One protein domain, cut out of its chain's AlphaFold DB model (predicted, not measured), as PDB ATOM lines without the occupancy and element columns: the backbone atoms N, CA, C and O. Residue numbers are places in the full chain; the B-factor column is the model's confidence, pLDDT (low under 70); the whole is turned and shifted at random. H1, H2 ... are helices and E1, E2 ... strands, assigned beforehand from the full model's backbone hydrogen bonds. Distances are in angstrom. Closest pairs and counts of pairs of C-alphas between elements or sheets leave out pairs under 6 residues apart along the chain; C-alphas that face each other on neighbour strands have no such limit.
ATOM      1  N   LEU A 217      70.637 197.380  88.543       57.19
ATOM      2  CA  LEU A 217      70.748 195.926  88.627       57.19
ATOM      3  C   LEU A 217      69.347 195.320  88.549       57.19
ATOM      4  O   LEU A 217      68.589 195.352  89.513       57.19
ATOM      5  N   ASN A 218      69.034 194.723  87.406       62.03
ATOM      6  CA  ASN A 218      67.748 194.100  87.137       62.03
ATOM      7  C   ASN A 218      67.842 192.589  87.344       62.03
ATOM      8  O   ASN A 218      68.648 191.926  86.684       62.03
ATOM      9  N   PHE A 219      66.987 192.041  88.207       60.94
ATOM     10  CA  PHE A 219      66.742 190.603  88.314       60.94
ATOM     11  C   PHE A 219      65.447 190.255  87.580       60.94
ATOM     12  O   PHE A 219      64.401 190.813  87.891       60.94
ATOM     13  N   ALA A 220      65.511 189.331  86.628       59.12
ATOM     14  CA  ALA A 220      64.356 188.847  85.880       59.12
ATOM     15  C   ALA A 220      64.307 187.315  85.907       59.12
ATOM     16  O   ALA A 220      65.342 186.653  85.833       59.12
ATOM     17  N   SER A 221      63.106 186.743  85.991       54.28
ATOM     18  CA  SER A 221      62.893 185.307  85.799       54.28
ATOM     19  C   SER A 221      62.487 185.062  84.346       54.28
ATOM     20  O   SER A 221      61.383 185.413  83.945       54.28
ATOM     21  N   GLN A 222      63.372 184.478  83.538       53.88
ATOM     22  CA  GLN A 222      63.114 184.183  82.129       53.88
ATOM     23  C   GLN A 222      63.076 182.668  81.913       53.88
ATOM     24  O   GLN A 222      64.099 181.994  82.030       53.88
ATOM     25  N   LYS A 223      61.905 182.112  81.572       58.69
ATOM     26  CA  LYS A 223      61.723 180.668  81.285       58.69
ATOM     27  C   LYS A 223      62.283 179.762  82.403       58.69
ATOM     28  O   LYS A 223      62.906 178.736  82.135       58.69
ATOM     29  N   GLY A 224      62.085 180.179  83.658       56.50
ATOM     30  CA  GLY A 224      62.559 179.493  84.866       56.50
ATOM     31  C   GLY A 224      64.036 179.723  85.218       56.50
ATOM     32  O   GLY A 224      64.519 179.142  86.186       56.50
ATOM     33  N   ALA A 225      64.761 180.540  84.450       62.69
ATOM     34  CA  ALA A 225      66.121 180.963  84.764       62.69
ATOM     35  C   ALA A 225      66.117 182.332  85.463       62.69
ATOM     36  O   ALA A 225      65.388 183.226  85.045       62.69
ATOM     37  N   ILE A 226      66.960 182.525  86.478       70.69
ATOM     38  CA  ILE A 226      67.161 183.833  87.119       70.69
ATOM     39  C   ILE A 226      68.267 184.564  86.360       70.69
ATOM     40  O   ILE A 226      69.394 184.079  86.289       70.69
ATOM     41  N   VAL A 227      67.965 185.728  85.798       67.94
ATOM     42  CA  VAL A 227      68.903 186.564  85.047       67.94
ATOM     43  C   VAL A 227      69.151 187.847  85.825       67.94
ATOM     44  O   VAL A 227      68.218 188.595  86.094       67.94
ATOM     45  N   ALA A 228      70.409 188.117  86.159       73.44
ATOM     46  CA  ALA A 228      70.859 189.422  86.619       73.44
ATOM     47  C   ALA A 228      71.448 190.192  85.432       73.44
ATOM     48  O   ALA A 228      72.313 189.682  84.712       73.44
ATOM     49  N   SER A 229      70.997 191.423  85.226       68.75
ATOM     50  CA  SER A 229      71.423 192.289  84.128       68.75
ATOM     51  C   SER A 229      71.674 193.712  84.610       68.75
ATOM     52  O   SER A 229      71.111 194.146  85.606       68.75
ATOM     53  N   THR A 230      72.546 194.433  83.915       70.88
ATOM     54  CA  THR A 230      72.840 195.849  84.182       70.88
ATOM     55  C   THR A 230      73.033 196.552  82.850       70.88
ATOM     56  O   THR A 230      73.739 196.002  81.999       70.88
ATOM     57  N   SER A 231      72.487 197.758  82.663       65.44
ATOM     58  CA  SER A 231      72.625 198.510  81.395       65.44
ATOM     59  C   SER A 231      72.187 197.698  80.161       65.44
ATOM     60  O   SER A 231      72.865 197.692  79.136       65.44
ATOM     61  N   GLY A 232      71.106 196.921  80.290       62.59
ATOM     62  CA  GLY A 232      70.576 196.068  79.216       62.59
ATOM     63  C   GLY A 232      71.403 194.816  78.879       62.59
ATOM     64  O   GLY A 232      71.006 194.050  78.006       62.59
ATOM     65  N   GLN A 233      72.524 194.569  79.566       68.06
ATOM     66  CA  GLN A 233      73.413 193.424  79.330       68.06
ATOM     67  C   GLN A 233      73.274 192.373  80.437       68.06
ATOM     68  O   GLN A 233      73.282 192.711  81.624       68.06
ATOM     69  N   GLN A 234      73.193 191.088  80.071       72.56
ATOM     70  CA  GLN A 234      73.162 189.983  81.039       72.56
ATOM     71  C   GLN A 234      74.531 189.834  81.718       72.56
ATOM     72  O   GLN A 234      75.553 189.683  81.054       72.56
ATOM     73  N   ARG A 235      74.556 189.860  83.054       76.00
ATOM     74  CA  ARG A 235      75.774 189.717  83.872       76.00
ATOM     75  C   ARG A 235      75.891 188.342  84.512       76.00
ATOM     76  O   ARG A 235      76.993 187.821  84.653       76.00
ATOM     77  N   MET A 236      74.761 187.749  84.878       80.38
ATOM     78  CA  MET A 236      74.695 186.415  85.457       80.38
ATOM     79  C   MET A 236      73.367 185.772  85.082       80.38
ATOM     80  O   MET A 236      72.335 186.435  85.049       80.38
ATOM     81  N   ARG A 237      73.389 184.474  84.808       79.38
ATOM     82  CA  ARG A 237      72.204 183.682  84.507       79.38
ATOM     83  C   ARG A 237      72.285 182.356  85.243       79.38
ATOM     84  O   ARG A 237      73.212 181.586  85.023       79.38
ATOM     85  N   VAL A 238      71.309 182.083  86.095       82.56
ATOM     86  CA  VAL A 238      71.104 180.788  86.743       82.56
ATOM     87  C   VAL A 238      70.041 180.048  85.947       82.56
ATOM     88  O   VAL A 238      68.883 180.449  85.948       82.56
ATOM     89  N   ASN A 239      70.432 179.006  85.224       78.25
ATOM     90  CA  ASN A 239      69.521 178.206  84.413       78.25
ATOM     91  C   ASN A 239      68.681 177.249  85.271       78.25
ATOM     92  O   ASN A 239      69.049 176.887  86.387       78.25
ATOM     93  N   THR A 240      67.579 176.768  84.696       76.12
ATOM     94  CA  THR A 240      66.679 175.777  85.317       76.12
ATOM     95  C   THR A 240      67.354 174.441  85.630       76.12
ATOM     96  O   THR A 240      66.887 173.695  86.486       76.12
ATOM     97  N   ASP A 241      68.455 174.121  84.950       75.62
ATOM     98  CA  ASP A 241      69.252 172.919  85.193       75.62
ATOM     99  C   ASP A 241      70.265 173.073  86.343       75.62
ATOM    100  O   ASP A 241      71.002 172.128  86.638       75.62
ATOM    101  N   GLY A 242      70.284 174.240  87.000       75.75
ATOM    102  CA  GLY A 242      71.190 174.582  88.093       75.75
ATOM    103  C   GLY A 242      72.566 175.074  87.638       75.75
ATOM    104  O   GLY A 242      73.424 175.315  88.487       75.75
ATOM    105  N   SER A 243      72.804 175.218  86.328       85.12
ATOM    106  CA  SER A 243      74.038 175.832  85.831       85.12
ATOM    107  C   SER A 243      74.022 177.349  86.018       85.12
ATOM    108  O   SER A 243      72.999 178.008  85.830       85.12
ATOM    109  N   VAL A 244      75.172 177.913  86.378       87.50
ATOM    110  CA  VAL A 244      75.371 179.357  86.520       87.50
ATOM    111  C   VAL A 244      76.300 179.829  85.414       87.50
ATOM    112  O   VAL A 244      77.461 179.430  85.365       87.50
ATOM    113  N   ALA A 245      75.797 180.678  84.527       86.00
ATOM    114  CA  ALA A 245      76.560 181.301  83.460       86.00
ATOM    115  C   ALA A 245      76.840 182.773  83.788       86.00
ATOM    116  O   ALA A 245      75.943 183.513  84.185       86.00
ATOM    117  N   PHE A 246      78.076 183.196  83.562       88.94
ATOM    118  CA  PHE A 246      78.505 184.589  83.496       88.94
ATOM    119  C   PHE A 246      78.740 184.902  82.019       88.94
ATOM    120  O   PHE A 246      79.794 184.529  81.489       88.94
ATOM    121  N   PRO A 247      77.749 185.480  81.320       81.75
ATOM    122  CA  PRO A 247      77.827 185.664  79.882       81.75
ATOM    123  C   PRO A 247      78.948 186.638  79.506       81.75
ATOM    124  O   PRO A 247      79.275 187.550  80.269       81.75
ATOM    125  N   ASN A 248      79.542 186.455  78.328       80.75
ATOM    126  CA  ASN A 248      80.494 187.430  77.811       80.75
ATOM    127  C   ASN A 248      79.742 188.703  77.389       80.75
ATOM    128  O   ASN A 248      78.889 188.646  76.507       80.75
ATOM    129  N   ALA A 249      80.075 189.835  78.009       69.19
ATOM    130  CA  ALA A 249      79.455 191.130  77.724       69.19
ATOM    131  C   ALA A 249      79.767 191.659  76.312       69.19
ATOM    132  O   ALA A 249      79.033 192.504  75.811       69.19
ATOM    133  N   ASP A 250      80.829 191.149  75.685       70.50
ATOM    134  CA  ASP A 250      81.265 191.543  74.343       70.50
ATOM    135  C   ASP A 250      80.687 190.640  73.236       70.50
ATOM    136  O   ASP A 250      80.987 190.842  72.061       70.50
ATOM    137  N   ALA A 251      79.893 189.620  73.585       70.44
ATOM    138  CA  ALA A 251      79.282 188.728  72.601       70.44
ATOM    139  C   ALA A 251      78.206 189.472  71.791       70.44
ATOM    140  O   ALA A 251      77.278 190.059  72.351       70.44
ATOM    141  N   VAL A 252      78.319 189.426  70.461       65.62
ATOM    142  CA  VAL A 252      77.390 190.092  69.534       65.62
ATOM    143  C   VAL A 252      76.561 189.026  68.804       65.62
ATOM    144  O   VAL A 252      77.135 188.043  68.330       65.62
ATOM    145  N   PRO A 253      75.226 189.180  68.666       59.94
ATOM    146  CA  PRO A 253      74.404 188.231  67.918       59.94
ATOM    147  C   PRO A 253      74.992 187.937  66.524       59.94
ATOM    148  O   PRO A 253      75.379 188.876  65.823       59.94
ATOM    149  N   PRO A 254      75.065 186.663  66.091       55.44
ATOM    150  CA  PRO A 254      74.335 185.498  66.601       55.44
ATOM    151  C   PRO A 254      75.078 184.677  67.673       55.44
ATOM    152  O   PRO A 254      74.663 183.556  67.962       55.44
ATOM    153  N   GLU A 255      76.187 185.174  68.222       62.94
ATOM    154  CA  GLU A 255      76.965 184.443  69.225       62.94
ATOM    155  C   GLU A 255      76.157 184.253  70.516       62.94
ATOM    156  O   GLU A 255      75.562 185.198  71.033       62.94
ATOM    157  N   ASP A 256      76.129 183.028  71.050       67.38
ATOM    158  CA  ASP A 256      75.497 182.769  72.342       67.38
ATOM    159  C   ASP A 256      76.430 183.271  73.460       67.38
ATOM    160  O   ASP A 256      77.507 182.691  73.669       67.38
ATOM    161  N   PRO A 257      76.039 184.313  74.214       62.72
ATOM    162  CA  PRO A 257      76.893 184.927  75.224       62.72
ATOM    163  C   PRO A 257      77.228 183.956  76.369       62.72
ATOM    164  O   PRO A 257      78.247 184.127  77.040       62.72
ATOM    165  N   THR A 258      76.437 182.891  76.563       67.56
ATOM    166  CA  THR A 258      76.717 181.831  77.545       67.56
ATOM    167  C   THR A 258      77.786 180.845  77.071       67.56
ATOM    168  O   THR A 258      78.508 180.287  77.895       67.56
ATOM    169  N   THR A 259      77.968 180.675  75.757       70.94
ATOM    170  CA  THR A 259      79.017 179.803  75.192       70.94
ATOM    171  C   THR A 259      80.404 180.445  75.221       70.94
ATOM    172  O   THR A 259      81.413 179.749  75.349       70.94
ATOM    173  N   LEU A 260      80.452 181.778  75.149       72.69
ATOM    174  CA  LEU A 260      81.675 182.582  75.209       72.69
ATOM    175  C   LEU A 260      82.016 183.066  76.628       72.69
ATOM    176  O   LEU A 260      83.125 183.551  76.853       72.69
ATOM    177  N   GLY A 261      81.090 182.911  77.575       81.88
ATOM    178  CA  GLY A 261      81.238 183.281  78.980       81.88
ATOM    179  C   GLY A 261      81.837 182.187  79.873       81.88
ATOM    180  O   GLY A 261      82.386 181.191  79.401       81.88
ATOM    181  N   ILE A 262      81.732 182.371  81.190       88.31
ATOM    182  CA  ILE A 262      82.125 181.365  82.189       88.31
ATOM    183  C   ILE A 262      80.880 180.585  82.603       88.31
ATOM    184  O   ILE A 262      79.905 181.200  83.021       88.31
ATOM    185  N   VAL A 263      80.900 179.253  82.540       89.06
ATOM    186  CA  VAL A 263      79.765 178.422  82.980       89.06
ATOM    187  C   VAL A 263      80.199 177.478  84.090       89.06
ATOM    188  O   VAL A 263      81.171 176.742  83.942       89.06
ATOM    189  N   LEU A 264      79.452 177.484  85.192       89.12
ATOM    190  CA  LEU A 264      79.550 176.555  86.312       89.12
ATOM    191  C   LEU A 264      78.376 175.575  86.231       89.12
ATOM    192  O   LEU A 264      77.232 175.953  86.465       89.12
ATOM    193  N   ASP A 265      78.640 174.315  85.899       86.81
ATOM    194  CA  ASP A 265      77.623 173.267  85.770       86.81
ATOM    195  C   ASP A 265      77.870 172.201  86.847       86.81
ATOM    196  O   ASP A 265      78.652 171.258  86.681       86.81
ATOM    197  N   GLY A 266      77.196 172.385  87.988       79.62
ATOM    198  CA  GLY A 266      77.286 171.485  89.139       79.62
ATOM    199  C   GLY A 266      76.714 170.092  88.864       79.62
ATOM    200  O   GLY A 266      77.177 169.113  89.441       79.62
ATOM    201  N   ARG A 267      75.767 169.960  87.926       80.00
ATOM    202  CA  ARG A 267      75.179 168.664  87.557       80.00
ATOM    203  C   ARG A 267      76.178 167.787  86.808       80.00
ATOM    204  O   ARG A 267      76.216 166.575  87.023       80.00
ATOM    205  N   ARG A 268      76.978 168.378  85.918       82.38
ATOM    206  CA  ARG A 268      78.029 167.672  85.168       82.38
ATOM    207  C   ARG A 268      79.412 167.772  85.813       82.38
ATOM    208  O   ARG A 268      80.370 167.245  85.246       82.38
ATOM    209  N   ASN A 269      79.518 168.394  86.992       87.00
ATOM    210  CA  ASN A 269      80.777 168.638  87.699       87.00
ATOM    211  C   ASN A 269      81.834 169.276  86.779       87.00
ATOM    212  O   ASN A 269      82.961 168.784  86.656       87.00
ATOM    213  N   GLN A 270      81.443 170.326  86.057       89.81
ATOM    214  CA  GLN A 270      82.302 170.987  85.080       89.81
ATOM    215  C   GLN A 270      82.243 172.511  85.189       89.81
ATOM    216  O   GLN A 270      81.225 173.091  85.563       89.81
ATOM    217  N   MET A 271      83.343 173.148  84.807       89.38
ATOM    218  CA  MET A 271      83.493 174.586  84.654       89.38
ATOM    219  C   MET A 271      84.094 174.871  83.278       89.38
ATOM    220  O   MET A 271      85.120 174.288  82.926       89.38
ATOM    221  N   THR A 272      83.476 175.752  82.496       88.25
ATOM    222  CA  THR A 272      83.992 176.171  81.184       88.25
ATOM    223  C   THR A 272      84.314 177.660  81.157       88.25
ATOM    224  O   THR A 272      83.619 178.460  81.774       88.25
ATOM    225  N   PHE A 273      85.360 178.035  80.418       87.75
ATOM    226  CA  PHE A 273      85.727 179.426  80.141       87.75
ATOM    227  C   PHE A 273      85.735 179.647  78.632       87.75
ATOM    228  O   PHE A 273      86.622 179.156  77.926       87.75
ATOM    229  N   GLY A 274      84.711 180.336  78.133       80.81
ATOM    230  CA  GLY A 274      84.526 180.711  76.732       80.81
ATOM    231  C   GLY A 274      84.635 179.565  75.734       80.81
ATOM    232  O   GLY A 274      85.185 179.750  74.651       80.81
ATOM    233  N   GLY A 275      84.249 178.351  76.144       74.69
ATOM    234  CA  GLY A 275      84.435 177.120  75.366       74.69
ATOM    235  C   GLY A 275      85.903 176.740  75.086       74.69
ATOM    236  O   GLY A 275      86.161 175.753  74.400       74.69
ATOM    237  N   ARG A 276      86.874 177.502  75.609       80.75
ATOM    238  CA  ARG A 276      88.321 177.365  75.363       80.75
ATOM    239  C   ARG A 276      89.077 176.678  76.491       80.75
ATOM    240  O   ARG A 276      90.190 176.212  76.273       80.75
ATOM    241  N   LEU A 277      88.498 176.616  77.679       85.06
ATOM    242  CA  LEU A 277      89.035 175.858  78.801       85.06
ATOM    243  C   LEU A 277      87.883 175.124  79.474       85.06
ATOM    244  O   LEU A 277      86.854 175.728  79.758       85.06
ATOM    245  N   LEU A 278      88.061 173.836  79.718       86.81
ATOM    246  CA  LEU A 278      87.142 172.961  80.428       86.81
ATOM    247  C   LEU A 278      87.886 172.381  81.628       86.81
ATOM    248  O   LEU A 278      88.882 171.680  81.459       86.81
ATOM    249  N   ILE A 279      87.379 172.642  82.823       88.56
ATOM    250  CA  ILE A 279      87.777 171.970  84.054       88.56
ATOM    251  C   ILE A 279      86.646 171.010  84.399       88.56
ATOM    252  O   ILE A 279      85.508 171.430  84.571       88.56
ATOM    253  N   HIS A 280      86.929 169.718  84.469       86.88
ATOM    254  CA  HIS A 280      85.930 168.691  84.742       86.88
ATOM    255  C   HIS A 280      86.428 167.751  85.827       86.88
ATOM    256  O   HIS A 280      87.579 167.323  85.792       86.88
ATOM    257  N   THR A 281      85.558 167.384  86.759       82.56
ATOM    258  CA  THR A 281      85.852 166.359  87.757       82.56
ATOM    259  C   THR A 281      84.787 165.273  87.730       82.56
ATOM    260  O   THR A 281      83.595 165.544  87.646       82.56
ATOM    261  N   ASN A 282      85.201 164.015  87.816       80.06
ATOM    262  CA  ASN A 282      84.305 162.882  88.005       80.06
ATOM    263  C   ASN A 282      84.800 162.012  89.172       80.06
ATOM    264  O   ASN A 282      85.735 162.377  89.881       80.06
ATOM    265  N   LYS A 283      84.168 160.853  89.392       74.12
ATOM    266  CA  LYS A 283      84.525 159.950  90.501       74.12
ATOM    267  C   LYS A 283      85.969 159.428  90.444       74.12
ATOM    268  O   LYS A 283      86.454 158.933  91.453       74.12
ATOM    269  N   THR A 284      86.621 159.477  89.284       62.88
ATOM    270  CA  THR A 284      87.919 158.840  89.036       62.88
ATOM    271  C   THR A 284      89.002 159.793  88.528       62.88
ATOM    272  O   THR A 284      90.173 159.423  88.557       62.88
ATOM    273  N   ALA A 285      88.660 160.995  88.058       64.94
ATOM    274  CA  ALA A 285      89.605 161.921  87.445       64.94
ATOM    275  C   ALA A 285      89.163 163.386  87.554       64.94
ATOM    276  O   ALA A 285      87.991 163.710  87.362       64.94
ATOM    277  N   ALA A 286      90.142 164.271  87.747       72.38
ATOM    278  CA  ALA A 286      90.038 165.700  87.472       72.38
ATOM    279  C   ALA A 286      90.813 166.008  86.180       72.38
ATOM    280  O   ALA A 286      91.933 165.535  85.994       72.38
ATOM    281  N   THR A 287      90.206 166.752  85.261       75.00
ATOM    282  CA  THR A 287      90.736 167.037  83.923       75.00
ATOM    283  C   THR A 287      90.697 168.533  83.649       75.00
ATOM    284  O   THR A 287      89.695 169.185  83.931       75.00
ATOM    285  N   ILE A 288      91.764 169.053  83.042       80.94
ATOM    286  CA  ILE A 288      91.815 170.380  82.424       80.94
ATOM    287  C   ILE A 288      92.019 170.160  80.922       80.94
ATOM    288  O   ILE A 288      92.981 169.507  80.522       80.94
ATOM    289  N   ALA A 289      91.105 170.654  80.091       79.12
ATOM    290  CA  ALA A 289      91.133 170.484  78.641       79.12
ATOM    291  C   ALA A 289      90.941 171.823  77.927       79.12
ATOM    292  O   ALA A 289      90.113 172.630  78.332       79.12
ATOM    293  N   ALA A 290      91.676 172.045  76.840       81.62
ATOM    294  CA  ALA A 290      91.557 173.239  76.012       81.62
ATOM    295  C   ALA A 290      91.663 172.857  74.521       81.62
ATOM    296  O   ALA A 290      92.577 172.112  74.165       81.62
ATOM    297  N   PRO A 291      90.767 173.333  73.633       72.19
ATOM    298  CA  PRO A 291      90.893 173.146  72.184       72.19
ATOM    299  C   PRO A 291      92.011 173.991  71.550       72.19
ATOM    300  O   PRO A 291      92.371 173.758  70.400       72.19
ATOM    301  N   THR A 292      92.568 174.961  72.282       72.38
ATOM    302  CA  THR A 292      93.722 175.777  71.865       72.38
ATOM    303  C   THR A 292      94.887 175.572  72.837       72.38
ATOM    304  O   THR A 292      94.643 175.122  73.960       72.38
ATOM    305  N   PRO A 293      96.145 175.860  72.444       62.41
ATOM    306  CA  PRO A 293      97.286 175.728  73.346       62.41
ATOM    307  C   PRO A 293      97.071 176.510  74.648       62.41
ATOM    308  O   PRO A 293      96.945 177.734  74.635       62.41
TER     309      PRO A 293
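This is residues 217 to 293 of the 814 residues of an uncharacterized protein of Achlya hypogyna (UniProt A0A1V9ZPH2). One long, twisted sheet of eight strands, E1 to E8, lies strand beside strand in a single row, and the strands sit in the same order in the sheet as along the chain. One short helix, H1, sits over one face near the middle of the row, by E4. The printed part has 77 residues, in the order E1 E2 E3 E4 H1 E5 E6 E7 E8; the sheet is antiparallel throughout and the class is mostly strand. The whole is only just compact, close to loose, with a radius of gyration of the C-alphas of 13.6 A, and its elongated outline spans 41 by 26 by 19 A.

E1, residues 217 to 222, begins at C-alpha 217, (70.748, 195.926, 88.627), and is 15.4 A long from first to last C-alpha. E2, residues 225 to 230, is 16.3 A long, and E3, residues 233 to 238, is 14.8 A long. E4 is residues 244 to 246. H1, residues 257 to 260, begins at C-alpha 257, (76.893, 184.927, 75.224). E5 is residues 262 to 265, E6 is residues 270 to 273, and E7, residues 277 to 281, is 13.4 A long. E8, residues 286 to 289, ends at C-alpha 289, (91.133, 170.484, 78.641).

E1 is an edge strand and forms a hairpin with E2, at 153 degrees between directions, with N 220 and O 227 2.9 A apart. E2 and E3 are a hairpin with N 228 and O 236 at 2.8 A, and E3 and E4 are a hairpin with N 237 and O 245 at 2.8 A. E1 to E4 form a meander, each strand the antiparallel neighbour of the one before. H1 is on the sheet at a height of 6.1 A over it. It lies over none of the strands, but only just: 2 of its 4 C-alphas fall on E4. The closest C-alphas of H1 and E4 are those of Thr 258 and Ala 245, 5.9 A apart. H1 is too short for an O i to N i+4 pair, and its one O i to N i+3 pair is not within hydrogen-bond range. E4 and E5 are antiparallel neighbours at 177 degrees, with N 246 and O 262 at 2.8 A. E5 to E8 form a second meander of three hairpins, with N 263 and O 272 at 2.9 A, N 271 and O 279 at 2.8 A, and N 280 and O 287 at 2.9 A. E8 is the other edge strand, and E1 and E8 are apart.

The two C-alphas farthest apart, those of Ser 231 and Thr 284, are 43.2 A apart. The printed part has no cut and no long link; E4 to H1, with 10 residues between them, is a short link. The mean pLDDT of the printed part is 74.5, and 25 residues are under 70, among them 217 to 225 and 252 to 258.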